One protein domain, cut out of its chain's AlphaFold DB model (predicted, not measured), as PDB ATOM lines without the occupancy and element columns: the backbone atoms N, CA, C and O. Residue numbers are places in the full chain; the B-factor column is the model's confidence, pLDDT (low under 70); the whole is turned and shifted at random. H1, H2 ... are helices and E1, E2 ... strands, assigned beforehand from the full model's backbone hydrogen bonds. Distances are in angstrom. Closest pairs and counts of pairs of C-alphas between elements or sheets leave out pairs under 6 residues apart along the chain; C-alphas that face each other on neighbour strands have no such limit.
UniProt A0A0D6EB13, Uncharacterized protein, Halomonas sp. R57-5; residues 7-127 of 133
ATOM      1  N   THR A   7      49.038  74.380 138.648       95.56
ATOM      2  CA  THR A   7      50.003  75.469 138.394       95.56
ATOM      3  C   THR A   7      50.510  75.462 136.949       95.56
ATOM      4  O   THR A   7      50.649  76.514 136.325       95.56
ATOM      5  N   GLY A   8      50.718  74.279 136.364       96.12
ATOM      6  CA  GLY A   8      51.142  74.119 134.976       96.12
ATOM      7  C   GLY A   8      50.113  74.662 133.986       96.12
ATOM      8  O   GLY A   8      50.488  75.245 132.972       96.12
ATOM      9  N   MET A   9      48.817  74.556 134.304       95.62
ATOM     10  CA  MET A   9      47.759  75.160 133.491       95.62
ATOM     11  C   MET A   9      47.818  76.691 133.536       95.62
ATOM     12  O   MET A   9      47.673  77.329 132.496       95.62
ATOM     13  N   VAL A  10      48.073  77.275 134.710       95.06
ATOM     14  CA  VAL A  10      48.242  78.731 134.869       95.06
ATOM     15  C   VAL A  10      49.444  79.229 134.067       95.06
ATOM     16  O   VAL A  10      49.300  80.144 133.258       95.06
ATOM     17  N   ASN A  11      50.602  78.580 134.211       96.38
ATOM     18  CA  ASN A  11      51.802  78.917 133.441       96.38
ATOM     19  C   ASN A  11      51.562  78.817 131.930       96.38
ATOM     20  O   ASN A  11      51.913  79.723 131.175       96.38
ATOM     21  N   ALA A  12      50.917  77.738 131.477       96.12
ATOM     22  CA  ALA A  12      50.600  77.556 130.066       96.12
ATOM     23  C   ALA A  12      49.657  78.649 129.540       96.12
ATOM     24  O   ALA A  12      49.848  79.116 128.417       96.12
ATOM     25  N   ALA A  13      48.671  79.069 130.338       94.81
ATOM     26  CA  ALA A  13      47.747  80.137 129.979       94.81
ATOM     27  C   ALA A  13      48.464  81.482 129.818       94.81
ATOM     28  O   ALA A  13      48.318  82.119 128.774       94.81
ATOM     29  N   VAL A  14      49.299  81.868 130.790       96.12
ATOM     30  CA  VAL A  14      50.125  83.085 130.702       96.12
ATOM     31  C   VAL A  14      51.010  83.045 129.457       96.12
ATOM     32  O   VAL A  14      51.021  84.005 128.687       96.12
ATOM     33  N   GLN A  15      51.680  81.917 129.206       96.62
ATOM     34  CA  GLN A  15      52.552  81.767 128.043       96.62
ATOM     35  C   GLN A  15      51.787  81.884 126.720       96.62
ATOM     36  O   GLN A  15      52.257  82.560 125.814       96.62
ATOM     37  N   ALA A  16      50.599  81.287 126.594       95.94
ATOM     38  CA  ALA A  16      49.815  81.387 125.362       95.94
ATOM     39  C   ALA A  16      49.411  82.834 125.038       95.94
ATOM     40  O   ALA A  16      49.442  83.225 123.874       95.94
ATOM     41  N   ILE A  17      49.071  83.640 126.051       95.31
ATOM     42  CA  ILE A  17      48.803  85.070 125.839       95.31
ATOM     43  C   ILE A  17      50.097  85.798 125.461       95.31
ATOM     44  O   ILE A  17      50.102  86.587 124.518       95.31
ATOM     45  N   CYS A  18      51.201  85.498 126.149       96.44
ATOM     46  CA  CYS A  18      52.514  86.077 125.867       96.44
ATOM     47  C   CYS A  18      52.968  85.804 124.421       96.44
ATOM     48  O   CYS A  18      53.430  86.716 123.738       96.44
ATOM     49  N   ASP A  19      52.720  84.593 123.915       97.31
ATOM     50  CA  ASP A  19      52.996  84.165 122.536       97.31
ATOM     51  C   ASP A  19      52.048  84.802 121.500       97.31
ATOM     52  O   ASP A  19      52.276  84.684 120.295       97.31
ATOM     53  N   GLY A  20      50.967  85.459 121.936       96.38
ATOM     54  CA  GLY A  20      49.920  85.994 121.057       96.38
ATOM     55  C   GLY A  20      48.980  84.918 120.504       96.38
ATOM     56  O   GLY A  20      48.177  85.189 119.610       96.38
ATOM     57  N   ASP A  21      49.038  83.698 121.042       96.19
ATOM     58  CA  ASP A  21      48.259  82.547 120.592       96.19
ATOM     59  C   ASP A  21      46.888  82.504 121.286       96.19
ATOM     60  O   ASP A  21      46.622  81.756 122.238       96.19
ATOM     61  N   LYS A  22      45.995  83.371 120.798       91.75
ATOM     62  CA  LYS A  22      44.628  83.509 121.311       91.75
ATOM     63  C   LYS A  22      43.842  82.207 121.185       91.75
ATOM     64  O   LYS A  22      43.162  81.817 122.131       91.75
ATOM     65  N   ASP A  23      43.955  81.511 120.058       91.00
ATOM     66  CA  ASP A  23      43.226  80.264 119.820       91.00
ATOM     67  C   ASP A  23      43.652  79.177 120.808       91.00
ATOM     68  O   ASP A  23      42.802  78.489 121.385       91.00
ATOM     69  N   ARG A  24      44.956  79.066 121.086       92.25
ATOM     70  CA  ARG A  24      45.480  78.169 122.117       92.25
ATOM     71  C   ARG A  24      44.964  78.517 123.505       92.25
ATOM     72  O   ARG A  24      44.521  77.609 124.211       92.25
ATOM     73  N   HIS A  25      44.989  79.792 123.890       92.31
ATOM     74  CA  HIS A  25      44.467  80.226 125.187       92.31
ATOM     75  C   HIS A  25      42.968  79.910 125.322       92.31
ATOM     76  O   HIS A  25      42.529  79.290 126.294       92.31
ATOM     77  N   LEU A  26      42.164  80.235 124.305       89.44
ATOM     78  CA  LEU A  26      40.736  79.909 124.281       89.44
ATOM     79  C   LEU A  26      40.504  78.386 124.352       89.44
ATOM     80  O   LEU A  26      39.643  77.928 125.102       89.44
ATOM     81  N   ALA A  27      41.321  77.578 123.669       89.00
ATOM     82  CA  ALA A  27      41.234  76.115 123.689       89.00
ATOM     83  C   ALA A  27      41.619  75.468 125.038       89.00
ATOM     84  O   ALA A  27      41.317  74.285 125.268       89.00
ATOM     85  N   MET A  28      42.276  76.191 125.950       91.25
ATOM     86  CA  MET A  28      42.513  75.723 127.325       91.25
ATOM     87  C   MET A  28      41.235  75.732 128.163       91.25
ATOM     88  O   MET A  28      41.095  74.903 129.064       91.25
ATOM     89  N   HIS A  29      40.264  76.582 127.832       89.00
ATOM     90  CA  HIS A  29      39.022  76.693 128.586       89.00
ATOM     91  C   HIS A  29      38.087  75.529 128.305       89.00
ATOM     92  O   HIS A  29      37.835  75.151 127.162       89.00
ATOM     93  N   TYR A  30      37.548  74.949 129.372       83.12
ATOM     94  CA  TYR A  30      36.593  73.854 129.290       83.12
ATOM     95  C   TYR A  30      35.276  74.275 128.626       83.12
ATOM     96  O   TYR A  30      34.686  73.502 127.871       83.12
ATOM     97  N   ARG A  31      34.807  75.494 128.904       78.19
ATOM     98  CA  ARG A  31      33.564  76.034 128.339       78.19
ATOM     99  C   ARG A  31      33.855  76.834 127.080       78.19
ATOM    100  O   ARG A  31      34.862  77.532 127.023       78.19
ATOM    101  N   LYS A  32      32.933  76.773 126.112       70.06
ATOM    102  CA  LYS A  32      32.958  77.661 124.948       70.06
ATOM    103  C   LYS A  32      32.910  79.111 125.422       70.06
ATOM    104  O   LYS A  32      32.136  79.450 126.318       70.06
ATOM    105  N   ILE A  33      33.751  79.924 124.805       70.94
ATOM    106  CA  ILE A  33      33.920  81.331 125.121       70.94
ATOM    107  C   ILE A  33      33.222  82.135 124.036       70.94
ATOM    108  O   ILE A  33      33.469  81.919 122.850       70.94
ATOM    109  N   GLU A  34      32.333  83.028 124.452       71.62
ATOM    110  CA  GLU A  34      31.744  84.013 123.552       71.62
ATOM    111  C   GLU A  34      32.708  85.198 123.384       71.62
ATOM    112  O   GLU A  34      33.464  85.494 124.314       71.62
ATOM    113  N   PRO A  35      32.704  85.884 122.230       74.88
ATOM    114  CA  PRO A  35      33.547  87.057 122.019       74.88
ATOM    115  C   PRO A  35      33.341  88.115 123.115       74.88
ATOM    116  O   PRO A  35      32.212  88.537 123.366       74.88
ATOM    117  N   ASP A  36      34.430  88.567 123.741       83.56
ATOM    118  CA  ASP A  36      34.419  89.623 124.759       83.56
ATOM    119  C   ASP A  36      35.456  90.701 124.394       83.56
ATOM    120  O   ASP A  36      36.659  90.442 124.474       83.56
ATOM    121  N   PRO A  37      35.025  91.921 124.015       87.81
ATOM    122  CA  PRO A  37      35.937  93.017 123.690       87.81
ATOM    123  C   PRO A  37      36.906  93.367 124.824       87.81
ATOM    124  O   PRO A  37      38.031  93.777 124.556       87.81
ATOM    125  N   TYR A  38      36.488  93.193 126.084       87.06
ATOM    126  CA  TYR A  38      37.360  93.447 127.228       87.06
ATOM    127  C   TYR A  38      38.517  92.446 127.265       87.06
ATOM    128  O   TYR A  38      39.667  92.830 127.458       87.06
ATOM    129  N   TYR A  39      38.217  91.164 127.049       88.25
ATOM    130  CA  TYR A  39      39.241  90.127 126.958       88.25
ATOM    131  C   TYR A  39      40.209  90.412 125.808       88.25
ATOM    132  O   TYR A  39      41.416  90.358 126.015       88.25
ATOM    133  N   ASP A  40      39.694  90.785 124.636       90.38
ATOM    134  CA  ASP A  40      40.513  91.074 123.456       90.38
ATOM    135  C   ASP A  40      41.471  92.251 123.683       90.38
ATOM    136  O   ASP A  40      42.650  92.162 123.342       90.38
ATOM    137  N   GLU A  41      40.986  93.328 124.307       93.12
ATOM    138  CA  GLU A  41      41.802  94.489 124.670       93.12
ATOM    139  C   GLU A  41      42.924  94.105 125.645       93.12
ATOM    140  O   GLU A  41      44.086  94.447 125.425       93.12
ATOM    141  N   LYS A  42      42.596  93.379 126.723       93.69
ATOM    142  CA  LYS A  42      43.587  93.011 127.747       93.69
ATOM    143  C   LYS A  42      44.566  91.950 127.258       93.69
ATOM    144  O   LYS A  42      45.743  92.028 127.592       93.69
ATOM    145  N   PHE A  43      44.107  91.021 126.420       93.75
ATOM    146  CA  PHE A  43      44.963  90.046 125.752       93.75
ATOM    147  C   PHE A  43      46.014  90.763 124.906       93.75
ATOM    148  O   PHE A  43      47.203  90.504 125.061       93.75
ATOM    149  N   ALA A  44      45.579  91.698 124.052       95.94
ATOM    150  CA  ALA A  44      46.481  92.460 123.198       95.94
ATOM    151  C   ALA A  44      47.476  93.291 124.022       95.94
ATOM    152  O   ALA A  44      48.669  93.266 123.737       95.94
ATOM    153  N   ALA A  45      47.012  93.969 125.076       96.19
ATOM    154  CA  ALA A  45      47.878  94.773 125.937       96.19
ATOM    155  C   ALA A  45      48.973  93.937 126.623       96.19
ATOM    156  O   ALA A  45      50.140  94.323 126.607       96.19
ATOM    157  N   PHE A  46      48.619  92.782 127.197       96.75
ATOM    158  CA  PHE A  46      49.603  91.917 127.844       96.75
ATOM    159  C   PHE A  46      50.559  91.261 126.834       96.75
ATOM    160  O   PHE A  46      51.760  91.196 127.087       96.75
ATOM    161  N   HIS A  47      50.060  90.836 125.669       97.81
ATOM    162  CA  HIS A  47      50.901  90.308 124.592       97.81
ATOM    163  C   HIS A  47      51.944  91.329 124.110       97.81
ATOM    164  O   HIS A  47      53.119  90.988 123.967       97.81
ATOM    165  N   GLU A  48      51.549  92.587 123.896       98.06
ATOM    166  CA  GLU A  48      52.498  93.633 123.502       98.06
ATOM    167  C   GLU A  48      53.535  93.897 124.602       98.06
ATOM    168  O   GLU A  48      54.727  93.931 124.302       98.06
ATOM    169  N   ALA A  49      53.136  93.944 125.878       97.00
ATOM    170  CA  ALA A  49      54.087  94.065 126.987       97.00
ATOM    171  C   ALA A  49      55.095  92.898 127.023       97.00
ATOM    172  O   ALA A  49      56.284  93.096 127.277       97.00
ATOM    173  N   CYS A  50      54.636  91.679 126.730       97.25
ATOM    174  CA  CYS A  50      55.487  90.501 126.576       97.25
ATOM    175  C   CYS A  50      56.519  90.654 125.454       97.25
ATOM    176  O   CYS A  50      57.682  90.303 125.643       97.25
ATOM    177  N   LYS A  51      56.122  91.197 124.302       97.81
ATOM    178  CA  LYS A  51      57.037  91.446 123.178       97.81
ATOM    179  C   LYS A  51      58.061  92.534 123.480       97.81
ATOM    180  O   LYS A  51      59.201  92.421 123.039       97.81
ATOM    181  N   GLU A  52      57.648  93.583 124.183       97.25
ATOM    182  CA  GLU A  52      58.502  94.731 124.492       97.25
ATOM    183  C   GLU A  52      59.529  94.407 125.581       97.25
ATOM    184  O   GLU A  52      60.705  94.738 125.430       97.25
ATOM    185  N   ASN A  53      59.099  93.729 126.648       96.81
ATOM    186  CA  ASN A  53      59.890  93.602 127.875       96.81
ATOM    187  C   ASN A  53      60.206  92.156 128.277       96.81
ATOM    188  O   ASN A  53      61.126  91.930 129.063       96.81
ATOM    189  N   GLY A  54      59.456  91.176 127.767       96.12
ATOM    190  CA  GLY A  54      59.509  89.796 128.246       96.12
ATOM    191  C   GLY A  54      59.006  89.631 129.684       96.12
ATOM    192  O   GLY A  54      58.807  90.597 130.425       96.12
ATOM    193  N   ILE A  55      58.797  88.378 130.088       96.88
ATOM    194  CA  ILE A  55      58.454  88.026 131.471       96.88
ATOM    195  C   ILE A  55      59.751  87.820 132.257       96.88
ATOM    196  O   ILE A  55      60.609  87.041 131.840       96.88
ATOM    197  N   ALA A  56      59.877  88.504 133.392       97.00
ATOM    198  CA  ALA A  56      60.963  88.301 134.344       97.00
ATOM    199  C   ALA A  56      60.622  87.206 135.362       97.00
ATOM    200  O   ALA A  56      61.468  86.359 135.642       97.00
ATOM    201  N   ASP A  57      59.397  87.217 135.896       96.94
ATOM    202  CA  ASP A  57      58.940  86.245 136.891       96.94
ATOM    203  C   ASP A  57      57.422  86.012 136.835       96.94
ATOM    204  O   ASP A  57      56.657  86.896 136.435       96.94
ATOM    205  N   ILE A  58      56.997  84.818 137.254       96.19
ATOM    206  CA  ILE A  58      55.588  84.447 137.440       96.19
ATOM    207  C   ILE A  58      55.436  83.844 138.835       96.19
ATOM    208  O   ILE A  58      55.812  82.699 139.083       96.19
ATOM    209  N   GLU A  59      54.802  84.593 139.728       95.94
ATOM    210  CA  GLU A  59      54.421  84.121 141.051       95.94
ATOM    211  C   GLU A  59      52.968  83.635 141.012       95.94
ATOM    212  O   GLU A  59      52.032  84.411 140.803       95.94
ATOM    213  N   ILE A  60      52.772  82.333 141.224       94.88
ATOM    214  CA  ILE A  60      51.446  81.721 141.343       94.88
ATOM    215  C   ILE A  60      51.102  81.582 142.825       94.88
ATOM    216  O   ILE A  60      51.770  80.859 143.562       94.88
ATOM    217  N   ILE A  61      50.020  82.233 143.243       93.12
ATOM    218  CA  ILE A  61      49.543  82.240 144.623       93.12
ATOM    219  C   ILE A  61      48.361  81.275 144.740       93.12
ATOM    220  O   ILE A  61      47.327  81.420 144.083       93.12
ATOM    221  N   THR A  62      48.527  80.271 145.596       89.81
ATOM    222  CA  THR A  62      47.539  79.223 145.871       89.81
ATOM    223  C   THR A  62      47.607  78.816 147.342       89.81
ATOM    224  O   THR A  62      48.670  78.842 147.956       89.81
ATOM    225  N   GLU A  63      46.464  78.437 147.919       86.88
ATOM    226  CA  GLU A  63      46.374  77.936 149.301       86.88
ATOM    227  C   GLU A  63      46.899  76.500 149.453       86.88
ATOM    228  O   GLU A  63      47.179  76.054 150.565       86.88
ATOM    229  N   LEU A  64      46.985  75.760 148.345       90.62
ATOM    230  CA  LEU A  64      47.375  74.352 148.292       90.62
ATOM    231  C   LEU A  64      48.508  74.166 147.285       90.62
ATOM    232  O   LEU A  64      48.535  74.855 146.267       90.62
ATOM    233  N   ASP A  65      49.399  73.213 147.539       92.06
ATOM    234  CA  ASP A  65      50.370  72.758 146.544       92.06
ATOM    235  C   ASP A  65      49.718  71.841 145.487       92.06
ATOM    236  O   ASP A  65      48.557  71.430 145.601       92.06
ATOM    237  N   ASP A  66      50.462  71.542 144.418       92.31
ATOM    238  CA  ASP A  66      49.969  70.687 143.334       92.31
ATOM    239  C   ASP A  66      49.672  69.254 143.796       92.31
ATOM    240  O   ASP A  66      48.750  68.646 143.257       92.31
ATOM    241  N   GLU A  67      50.392  68.715 144.788       94.62
ATOM    242  CA  GLU A  67      50.152  67.359 145.301       94.62
ATOM    243  C   GLU A  67      48.760  67.266 145.938       94.62
ATOM    244  O   GLU A  67      47.938  66.437 145.537       94.62
ATOM    245  N   LEU A  68      48.431  68.192 146.843       94.56
ATOM    246  CA  LEU A  68      47.119  68.260 147.485       94.56
ATOM    247  C   LEU A  68      46.004  68.604 146.492       94.56
ATOM    248  O   LEU A  68      44.882  68.097 146.605       94.56
ATOM    249  N   MET A  69      46.275  69.454 145.499       94.81
ATOM    250  CA  MET A  69      45.309  69.724 144.430       94.81
ATOM    251  C   MET A  69      45.046  68.475 143.577       94.81
ATOM    252  O   MET A  69      43.888  68.203 143.228       94.81
ATOM    253  N   GLN A  70      46.089  67.693 143.291       94.50
ATOM    254  CA  GLN A  70      46.020  66.451 142.525       94.50
ATOM    255  C   GLN A  70      45.284  65.338 143.276       94.50
ATOM    256  O   GLN A  70      44.583  64.548 142.645       94.50
ATOM    257  N   GLU A  71      45.375  65.293 144.605       94.56
ATOM    258  CA  GLU A  71      44.559  64.398 145.433       94.56
ATOM    259  C   GLU A  71      43.075  64.785 145.402       94.56
ATOM    260  O   GLU A  71      42.193  63.930 145.302       94.56
ATOM    261  N   GLN A  72      42.782  66.086 145.462       94.25
ATOM    262  CA  GLN A  72      41.410  66.579 145.571       94.25
ATOM    263  C   GLN A  72      40.643  66.595 144.243       94.25
ATOM    264  O   GLN A  72      39.410  66.577 144.273       94.25
ATOM    265  N   LYS A  73      41.331  66.675 143.091       93.69
ATOM    266  CA  LYS A  73      40.740  66.607 141.736       93.69
ATOM    267  C   LYS A  73      39.463  67.454 141.571       93.69
ATOM    268  O   LYS A  73      38.448  66.994 141.043       93.69
ATOM    269  N   ARG A  74      39.488  68.707 142.045       92.12
ATOM    270  CA  ARG A  74      38.332  69.630 142.024       92.12
ATOM    271  C   ARG A  74      38.640  70.942 141.299       92.12
ATOM    272  O   ARG A  74      39.426  70.970 140.362       92.12
ATOM    273  N   ARG A  75      37.933  72.019 141.650       92.81
ATOM    274  CA  ARG A  75      38.130  73.364 141.092       92.81
ATOM    275  C   ARG A  75      38.877  74.238 142.088       92.81
ATOM    276  O   ARG A  75      38.499  74.233 143.259       92.81
ATOM    277  N   PHE A  76      39.816  75.035 141.594       92.62
ATOM    278  CA  PHE A  76      40.581  76.002 142.381       92.62
ATOM    279  C   PHE A  76      40.615  77.363 141.685       92.62
ATOM    280  O   PHE A  76      40.450  77.448 140.467       92.62
ATOM    281  N   HIS A  77      40.782  78.419 142.476       92.38
ATOM    282  CA  HIS A  77      41.149  79.743 141.981       92.38
ATOM    283  C   HIS A  77      42.619  79.949 142.311       92.38
ATOM    284  O   HIS A  77      43.044  79.607 143.413       92.38
ATOM    285  N   MET A  78      43.370  80.455 141.348       92.44
ATOM    286  CA  MET A  78      44.802  80.664 141.463       92.44
ATOM    287  C   MET A  78      45.100  82.069 140.982       92.44
ATOM    288  O   MET A  78      44.790  82.409 139.837       92.44
ATOM    289  N   ASP A  79      45.674  82.873 141.861       93.56
ATOM    290  CA  ASP A  79      46.131  84.199 141.485       93.56
ATOM    291  C   ASP A  79      47.517  84.077 140.853       93.56
ATOM    292  O   ASP A  79      48.322  83.229 141.240       93.56
ATOM    293  N   ALA A  80      47.784  84.904 139.850       95.06
ATOM    294  CA  ALA A  80      49.091  84.994 139.223       95.06
ATOM    295  C   ALA A  80      49.531  86.455 139.185       95.06
ATOM    296  O   ALA A  80      48.825  87.301 138.628       95.06
ATOM    297  N   ASN A  81      50.700  86.717 139.761       96.69
ATOM    298  CA  ASN A  81      51.449  87.958 139.632       96.69
ATOM    299  C   ASN A  81      52.552  87.732 138.599       96.69
ATOM    300  O   ASN A  81      53.351  86.810 138.725       96.69
ATOM    301  N   ILE A  82      52.587  88.562 137.566       97.00
ATOM    302  CA  ILE A  82      53.524  88.441 136.454       97.00
ATOM    303  C   ILE A  82      54.336  89.724 136.395       97.00
ATOM    304  O   ILE A  82      53.796  90.800 136.120       97.00
ATOM    305  N   VAL A  83      55.625  89.604 136.683       96.69
ATOM    306  CA  VAL A  83      56.564  90.722 136.659       96.69
ATOM    307  C   VAL A  83      57.249  90.740 135.302       96.69
ATOM    308  O   VAL A  83      57.852  89.752 134.881       96.69
ATOM    309  N   MET A  84      57.148  91.868 134.611       97.06
ATOM    310  CA  MET A  84      57.780  92.092 133.313       97.06
ATOM    311  C   MET A  84      59.248  92.507 133.477       97.06
ATOM    312  O   MET A  84      59.668  92.932 134.554       97.06
ATOM    313  N   GLY A  85      60.038  92.425 132.402       95.12
ATOM    314  CA  GLY A  85      61.453  92.829 132.409       95.12
ATOM    315  C   GLY A  85      61.708  94.295 132.787       95.12
ATOM    316  O   GLY A  85      62.781  94.619 133.294       95.12
ATOM    317  N   ASP A  86      60.721  95.173 132.597       94.44
ATOM    318  CA  ASP A  86      60.748  96.585 132.999       94.44
ATOM    319  C   ASP A  86      60.241  96.827 134.437       94.44
ATOM    320  O   ASP A  86      60.206  97.967 134.902       94.44
ATOM    321  N   GLY A  87      59.860  95.765 135.153       94.31
ATOM    322  CA  GLY A  87      59.311  95.820 136.506       94.31
ATOM    323  C   GLY A  87      57.802  96.072 136.575       94.31
ATOM    324  O   GLY A  87      57.260  96.144 137.680       94.31
ATOM    325  N   ALA A  88      57.100  96.192 135.441       95.44
ATOM    326  CA  ALA A  88      55.647  96.302 135.444       95.44
ATOM    327  C   ALA A  88      55.000  95.025 136.008       95.44
ATOM    328  O   ALA A  88      55.388  93.909 135.657       95.44
ATOM    329  N   LEU A  89      53.985  95.189 136.862       96.19
ATOM    330  CA  LEU A  89      53.233  94.079 137.442       96.19
ATOM    331  C   LEU A  89      51.898  93.908 136.720       96.19
ATOM    332  O   LEU A  89      51.034  94.782 136.779       96.19
ATOM    333  N   TYR A  90      51.694  92.747 136.118       96.25
ATOM    334  CA  TYR A  90      50.391  92.298 135.648       96.25
ATOM    335  C   TYR A  90      49.838  91.257 136.612       96.25
ATOM    336  O   TYR A  90      50.584  90.428 137.121       96.25
ATOM    337  N   ALA A  91      48.531  91.272 136.866       94.69
ATOM    338  CA  ALA A  91      47.915  90.238 137.690       94.69
ATOM    339  C   ALA A  91      46.564  89.772 137.152       94.69
ATOM    340  O   ALA A  91      45.837  90.522 136.496       94.69
ATOM    341  N   THR A  92      46.235  88.524 137.458       92.50
ATOM    342  CA  THR A  92      45.025  87.822 137.015       92.50
ATOM    343  C   THR A  92      44.655  86.733 138.018       92.50
ATOM    344  O   THR A  92      45.480  86.341 138.841       92.50
ATOM    345  N   THR A  93      43.422  86.242 137.932       92.06
ATOM    346  CA  THR A  93      42.972  85.058 138.663       92.06
ATOM    347  C   THR A  93      42.500  84.037 137.644       92.06
ATOM    348  O   THR A  93      41.534  84.286 136.922       92.06
ATOM    349  N   PHE A  94      43.128  82.869 137.614       91.38
ATOM    350  CA  PHE A  94      42.673  81.742 136.810       91.38
ATOM    351  C   PHE A  94      41.820  80.804 137.645       91.38
ATOM    352  O   PHE A  94      42.154  80.454 138.778       91.38
ATOM    353  N   ARG A  95      40.723  80.327 137.066       92.12
ATOM    354  CA  ARG A  95      39.980  79.209 137.621       92.12
ATOM    355  C   ARG A  95      40.451  77.938 136.940       92.12
ATOM    356  O   ARG A  95      40.152  77.716 135.775       92.12
ATOM    357  N   VAL A  96      41.095  77.047 137.675       92.75
ATOM    358  CA  VAL A  96      41.501  75.737 137.156       92.75
ATOM    359  C   VAL A  96      40.512  74.657 137.583       92.75
ATOM    360  O   VAL A  96      39.937  74.690 138.675       92.75
ATOM    361  N   VAL A  97      40.255  73.701 136.695       93.31
ATOM    362  CA  VAL A  97      39.328  72.590 136.916       93.31
ATOM    363  C   VAL A  97      39.950  71.279 136.467       93.31
ATOM    364  O   VAL A  97      40.414  71.168 135.332       93.31
ATOM    365  N   TRP A  98      39.895  70.278 137.341       94.38
ATOM    366  CA  TRP A  98      40.145  68.895 136.961       94.38
ATOM    367  C   TRP A  98      38.935  68.298 136.244       94.38
ATOM    368  O   TRP A  98      37.785  68.499 136.654       94.38
ATOM    369  N   GLY A  99      39.180  67.518 135.199       90.75
ATOM    370  CA  GLY A  99      38.137  66.738 134.549       90.75
ATOM    371  C   GLY A  99      38.684  65.730 133.552       90.75
ATOM    372  O   GLY A  99      39.853  65.770 133.177       90.75
ATOM    373  N   ALA A 100      37.804  64.834 133.111       87.88
ATOM    374  CA  ALA A 100      38.038  63.972 131.964       87.88
ATOM    375  C   ALA A 100      37.480  64.670 130.719       87.88
ATOM    376  O   ALA A 100      36.272  64.901 130.610       87.88
ATOM    377  N   PHE A 101      38.357  65.043 129.792       80.12
ATOM    378  CA  PHE A 101      37.982  65.767 128.583       80.12
ATOM    379  C   PHE A 101      38.070  64.828 127.385       80.12
ATOM    380  O   PHE A 101      39.086  64.167 127.172       80.12
ATOM    381  N   GLY A 102      36.973  64.729 126.633       69.06
ATOM    382  CA  GLY A 102      36.887  63.827 125.489       69.06
ATOM    383  C   GLY A 102      37.917  64.190 124.427       69.06
ATOM    384  O   GLY A 102      38.014  65.356 124.040       69.06
ATOM    385  N   GLY A 103      38.660  63.196 123.948       56.62
ATOM    386  CA  GLY A 103      39.328  63.331 122.665       56.62
ATOM    387  C   GLY A 103      38.292  63.166 121.558       56.62
ATOM    388  O   GLY A 103      37.372  62.346 121.655       56.62
ATOM    389  N   THR A 104      38.378  64.014 120.543       51.94
ATOM    390  CA  THR A 104      37.598  63.839 119.321       51.94
ATOM    391  C   THR A 104      37.873  62.441 118.752       51.94
ATOM    392  O   THR A 104      38.979  61.925 118.882       51.94
ATOM    393  N   ASP A 105      36.857  61.817 118.154       60.22
ATOM    394  CA  ASP A 105      36.988  60.577 117.366       60.22
ATOM    395  C   ASP A 105      37.070  59.246 118.143       60.22
ATOM    396  O   ASP A 105      37.657  58.270 117.682       60.22
ATOM    397  N   GLY A 106      36.414  59.155 119.306       56.88
ATOM    398  CA  GLY A 106      36.236  57.876 120.016       56.88
ATOM    399  C   GLY A 106      37.448  57.424 120.837       56.88
ATOM    400  O   GLY A 106      37.450  56.316 121.370       56.88
ATOM    401  N   SER A 107      38.458  58.283 120.982       67.12
ATOM    402  CA  SER A 107      39.550  58.086 121.936       67.12
ATOM    403  C   SER A 107      39.061  58.173 123.384       67.12
ATOM    404  O   SER A 107      38.135  58.929 123.694       67.12
ATOM    405  N   SER A 108      39.730  57.444 124.280       74.31
ATOM    406  CA  SER A 108      39.498  57.543 125.720       74.31
ATOM    407  C   SER A 108      39.615  58.998 126.196       74.31
ATOM    408  O   SER A 108      40.525  59.705 125.758       74.31
ATOM    409  N   PRO A 109      38.727  59.456 127.094       79.50
ATOM    410  CA  PRO A 109      38.863  60.762 127.724       79.50
ATOM    411  C   PRO A 109      40.231  60.904 128.387       79.50
ATOM    412  O   PRO A 109      40.692  59.982 129.061       79.50
ATOM    413  N   VAL A 110      40.860  62.064 128.215       84.12
ATOM    414  CA  VAL A 110      42.119  62.378 128.890       84.12
ATOM    415  C   VAL A 110      41.808  63.174 130.147       84.12
ATOM    416  O   VAL A 110      41.084  64.174 130.095       84.12
ATOM    417  N   GLU A 111      42.319  62.707 131.284       90.06
ATOM    418  CA  GLU A 111      42.235  63.454 132.533       90.06
ATOM    419  C   GLU A 111      43.291  64.559 132.561       90.06
ATOM    420  O   GLU A 111      44.426  64.362 132.130       90.06
ATOM    421  N   GLY A 112      42.924  65.720 133.088       93.56
ATOM    422  CA  GLY A 112      43.878  66.794 133.305       93.56
ATOM    423  C   GLY A 112      43.232  68.044 133.873       93.56
ATOM    424  O   GLY A 112      42.032  68.091 134.156       93.56
ATOM    425  N   TRP A 113      44.046  69.083 134.000       94.75
ATOM    426  CA  TRP A 113      43.632  70.423 134.385       94.75
ATOM    427  C   TRP A 113      43.312  71.258 133.151       94.75
ATOM    428  O   TRP A 113      44.008  71.184 132.141       94.75
ATOM    429  N   ARG A 114      42.259  72.067 133.234       93.44
ATOM    430  CA  ARG A 114      41.862  73.069 132.233       93.44
ATOM    431  C   ARG A 114      41.438  74.353 132.918       93.44
ATOM    432  O   ARG A 114      41.163  74.346 134.115       93.44
ATOM    433  N   LEU A 115      41.309  75.429 132.150       91.38
ATOM    434  CA  LEU A 115      40.643  76.632 132.640       91.38
ATOM    435  C   LEU A 115      39.129  76.381 132.738       91.38
ATOM    436  O   LEU A 115      38.526  75.726 131.884       91.38
ATOM    437  N   GLY A 116      38.501  76.858 133.806       82.19
ATOM    438  CA  GLY A 116      37.106  76.581 134.153       82.19
ATOM    439  C   GLY A 116      36.098  77.216 133.195       82.19
ATOM    440  O   GLY A 116      34.984  76.696 133.053       82.19
ATOM    441  N   GLY A 117      36.485  78.303 132.527       71.94
ATOM    442  CA  GLY A 117      35.696  79.040 131.538       71.94
ATOM    443  C   GLY A 117      35.904  80.548 131.674       71.94
ATOM    444  O   GLY A 117      36.105  81.010 132.790       71.94
ATOM    445  N   LEU A 118      35.782  81.289 130.563       61.34
ATOM    446  CA  LEU A 118      36.152  82.705 130.530       61.34
ATOM    447  C   LEU A 118      35.319  83.532 131.515       61.34
ATOM    448  O   LEU A 118      34.101  83.677 131.388       61.34
ATOM    449  N   SER A 119      36.013  84.102 132.486       59.62
ATOM    450  CA  SER A 119      35.585  85.275 133.231       59.62
ATOM    451  C   SER A 119      36.518  86.417 132.835       59.62
ATOM    452  O   SER A 119      37.675  86.169 132.498       59.62
ATOM    453  N   ARG A 120      36.063  87.674 132.930       60.62
ATOM    454  CA  ARG A 120      36.891  88.878 132.674       60.62
ATOM    455  C   ARG A 120      38.197  88.927 133.484       60.62
ATOM    456  O   ARG A 120      39.018  89.807 133.261       60.62
ATOM    457  N   VAL A 121      38.353  88.026 134.451       61.09
ATOM    458  CA  VAL A 121      39.487  87.938 135.368       61.09
ATOM    459  C   VAL A 121      40.607  87.010 134.894       61.09
ATOM    460  O   VAL A 121      41.674  87.114 135.479       61.09
ATOM    461  N   GLU A 122      40.412  86.170 133.861       76.00
ATOM    462  CA  GLU A 122      41.399  85.169 133.373       76.00
ATOM    463  C   GLU A 122      42.337  85.721 132.274       76.00
ATOM    464  O   GLU A 122      42.802  84.997 131.395       76.00
ATOM    465  N   VAL A 123      42.576  87.033 132.284       87.44
ATOM    466  CA  VAL A 123      43.560  87.715 131.437       87.44
ATOM    467  C   VAL A 123      44.396  88.656 132.314       87.44
ATOM    468  O   VAL A 123      43.809  89.375 133.131       87.44
ATOM    469  N   PRO A 124      45.739  88.668 132.194       91.69
ATOM    470  CA  PRO A 124      46.598  89.578 132.947       91.69
ATOM    471  C   PRO A 124      46.275  91.044 132.677       91.69
ATOM    472  O   PRO A 124      46.174  91.484 131.533       91.69
ATOM    473  N   ILE A 125      46.121  91.813 133.753       92.88
ATOM    474  CA  ILE A 125      45.845  93.249 133.703       92.88
ATOM    475  C   ILE A 125      46.944  93.974 134.465       92.88
ATOM    476  O   ILE A 125      47.297  93.570 135.576       92.88
ATOM    477  N   LEU A 126      47.443  95.064 133.883       92.56
ATOM    478  CA  LEU A 126      48.420  95.935 134.521       92.56
ATOM    479  C   LEU A 126      47.873  96.437 135.862       92.56
ATOM    480  O   LEU A 126      46.789  97.023 135.934       92.56
ATOM    481  N   ARG A 127      48.628  96.204 136.931       89.00
ATOM    482  CA  ARG A 127      48.361  96.759 138.252       89.00
ATOM    483  C   ARG A 127      49.133  98.060 138.376       89.00
ATOM    484  O   ARG A 127      50.349  98.087 138.222       89.00
TER     485      ARG A 127
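This is residues 7 to 127 of the 133 residues of an uncharacterized protein of Halomonas sp. R57-5 (UniProt A0A0D6EB13). A curled, strongly twisted sheet of four strands wraps round one helix, H1, like part of a barrel that is left open. H2 folds back beside H1 as a helical hairpin, H3 crosses near the last residues of H1, and the short H4 sits by the sheet between E1 and E2 along the chain. The printed part has 121 residues, with four named helices and four named strands in the order H1 H2 H3 E1 H4 E2 E3 E4; the sheet's order is E1 - E2 - E3 - E4, all antiparallel, and the class is mixed, helices and strands. The whole is compact, with a radius of gyration of the C-alphas of 14.6 A and spans of 45 by 31 by 20 A.

Find C-alpha 7 at (50.003, 75.469, 138.394); from there H1 runs to residue 18, 16.6 A. H2 is residues 22 to 28. Look next at C-alpha 37 at (35.937, 93.017, 123.690), where H3 begins; it runs 24.3 A to residue 53. E1 is residues 55 to 61, H4 residues 66 to 72. E2, residues 75 to 84, covers 28.2 A, and E3, residues 89 to 101, covers 33.4 A and bends by 62 degrees at residue 98. E4, residues 110 to 115, ends at C-alpha 115 at (40.643, 76.632, 132.640).

Begin with the sheet, where E2, E3 and E4 form a meander, each strand the antiparallel neighbour of the one before. Between E1 and E2 look at N 59 and O 81, 2.8 A; between E2 and E3 at N 78 and O 94, 2.8 A; between E3 and E4 at N 97 and O 114, 2.8 A, each within hydrogen-bond range. H1 is on one face of the sheet, making two layers, and the sheet curls round it; C-alphas 9 and 113, 6.3 A apart, are the closest of H1 and E4. H1 touches H2 with residues 13 to 17 alone, closest at the C-alphas of Ala 16 and His 25, 5.5 A, at a shallow tilt of 14 degrees, opposite ways. H1 touches H3 with residues 17 to 18 alone, closest at the C-alphas of Cys 18 and His 47, 4.7 A, about perpendicular at 85 degrees. H2, H3 and H4 only graze the sheet; H3 and H4 are apart. Every O i to N i+4 pair is within hydrogen-bond range in H1, H2, H3 and H4.

The C-alphas farthest apart are those of Asp 86 and Gly 106, 47.6 A. The printed part has no cut and no long link. Residues 116 to 127 hold no named element, but 125 to 126 pair antiparallel with residues 90 to 91 of E3. Mean pLDDT of the printed part is 89.1; the model's confidence is under 70 at residues 102 to 107 and 118 to 121.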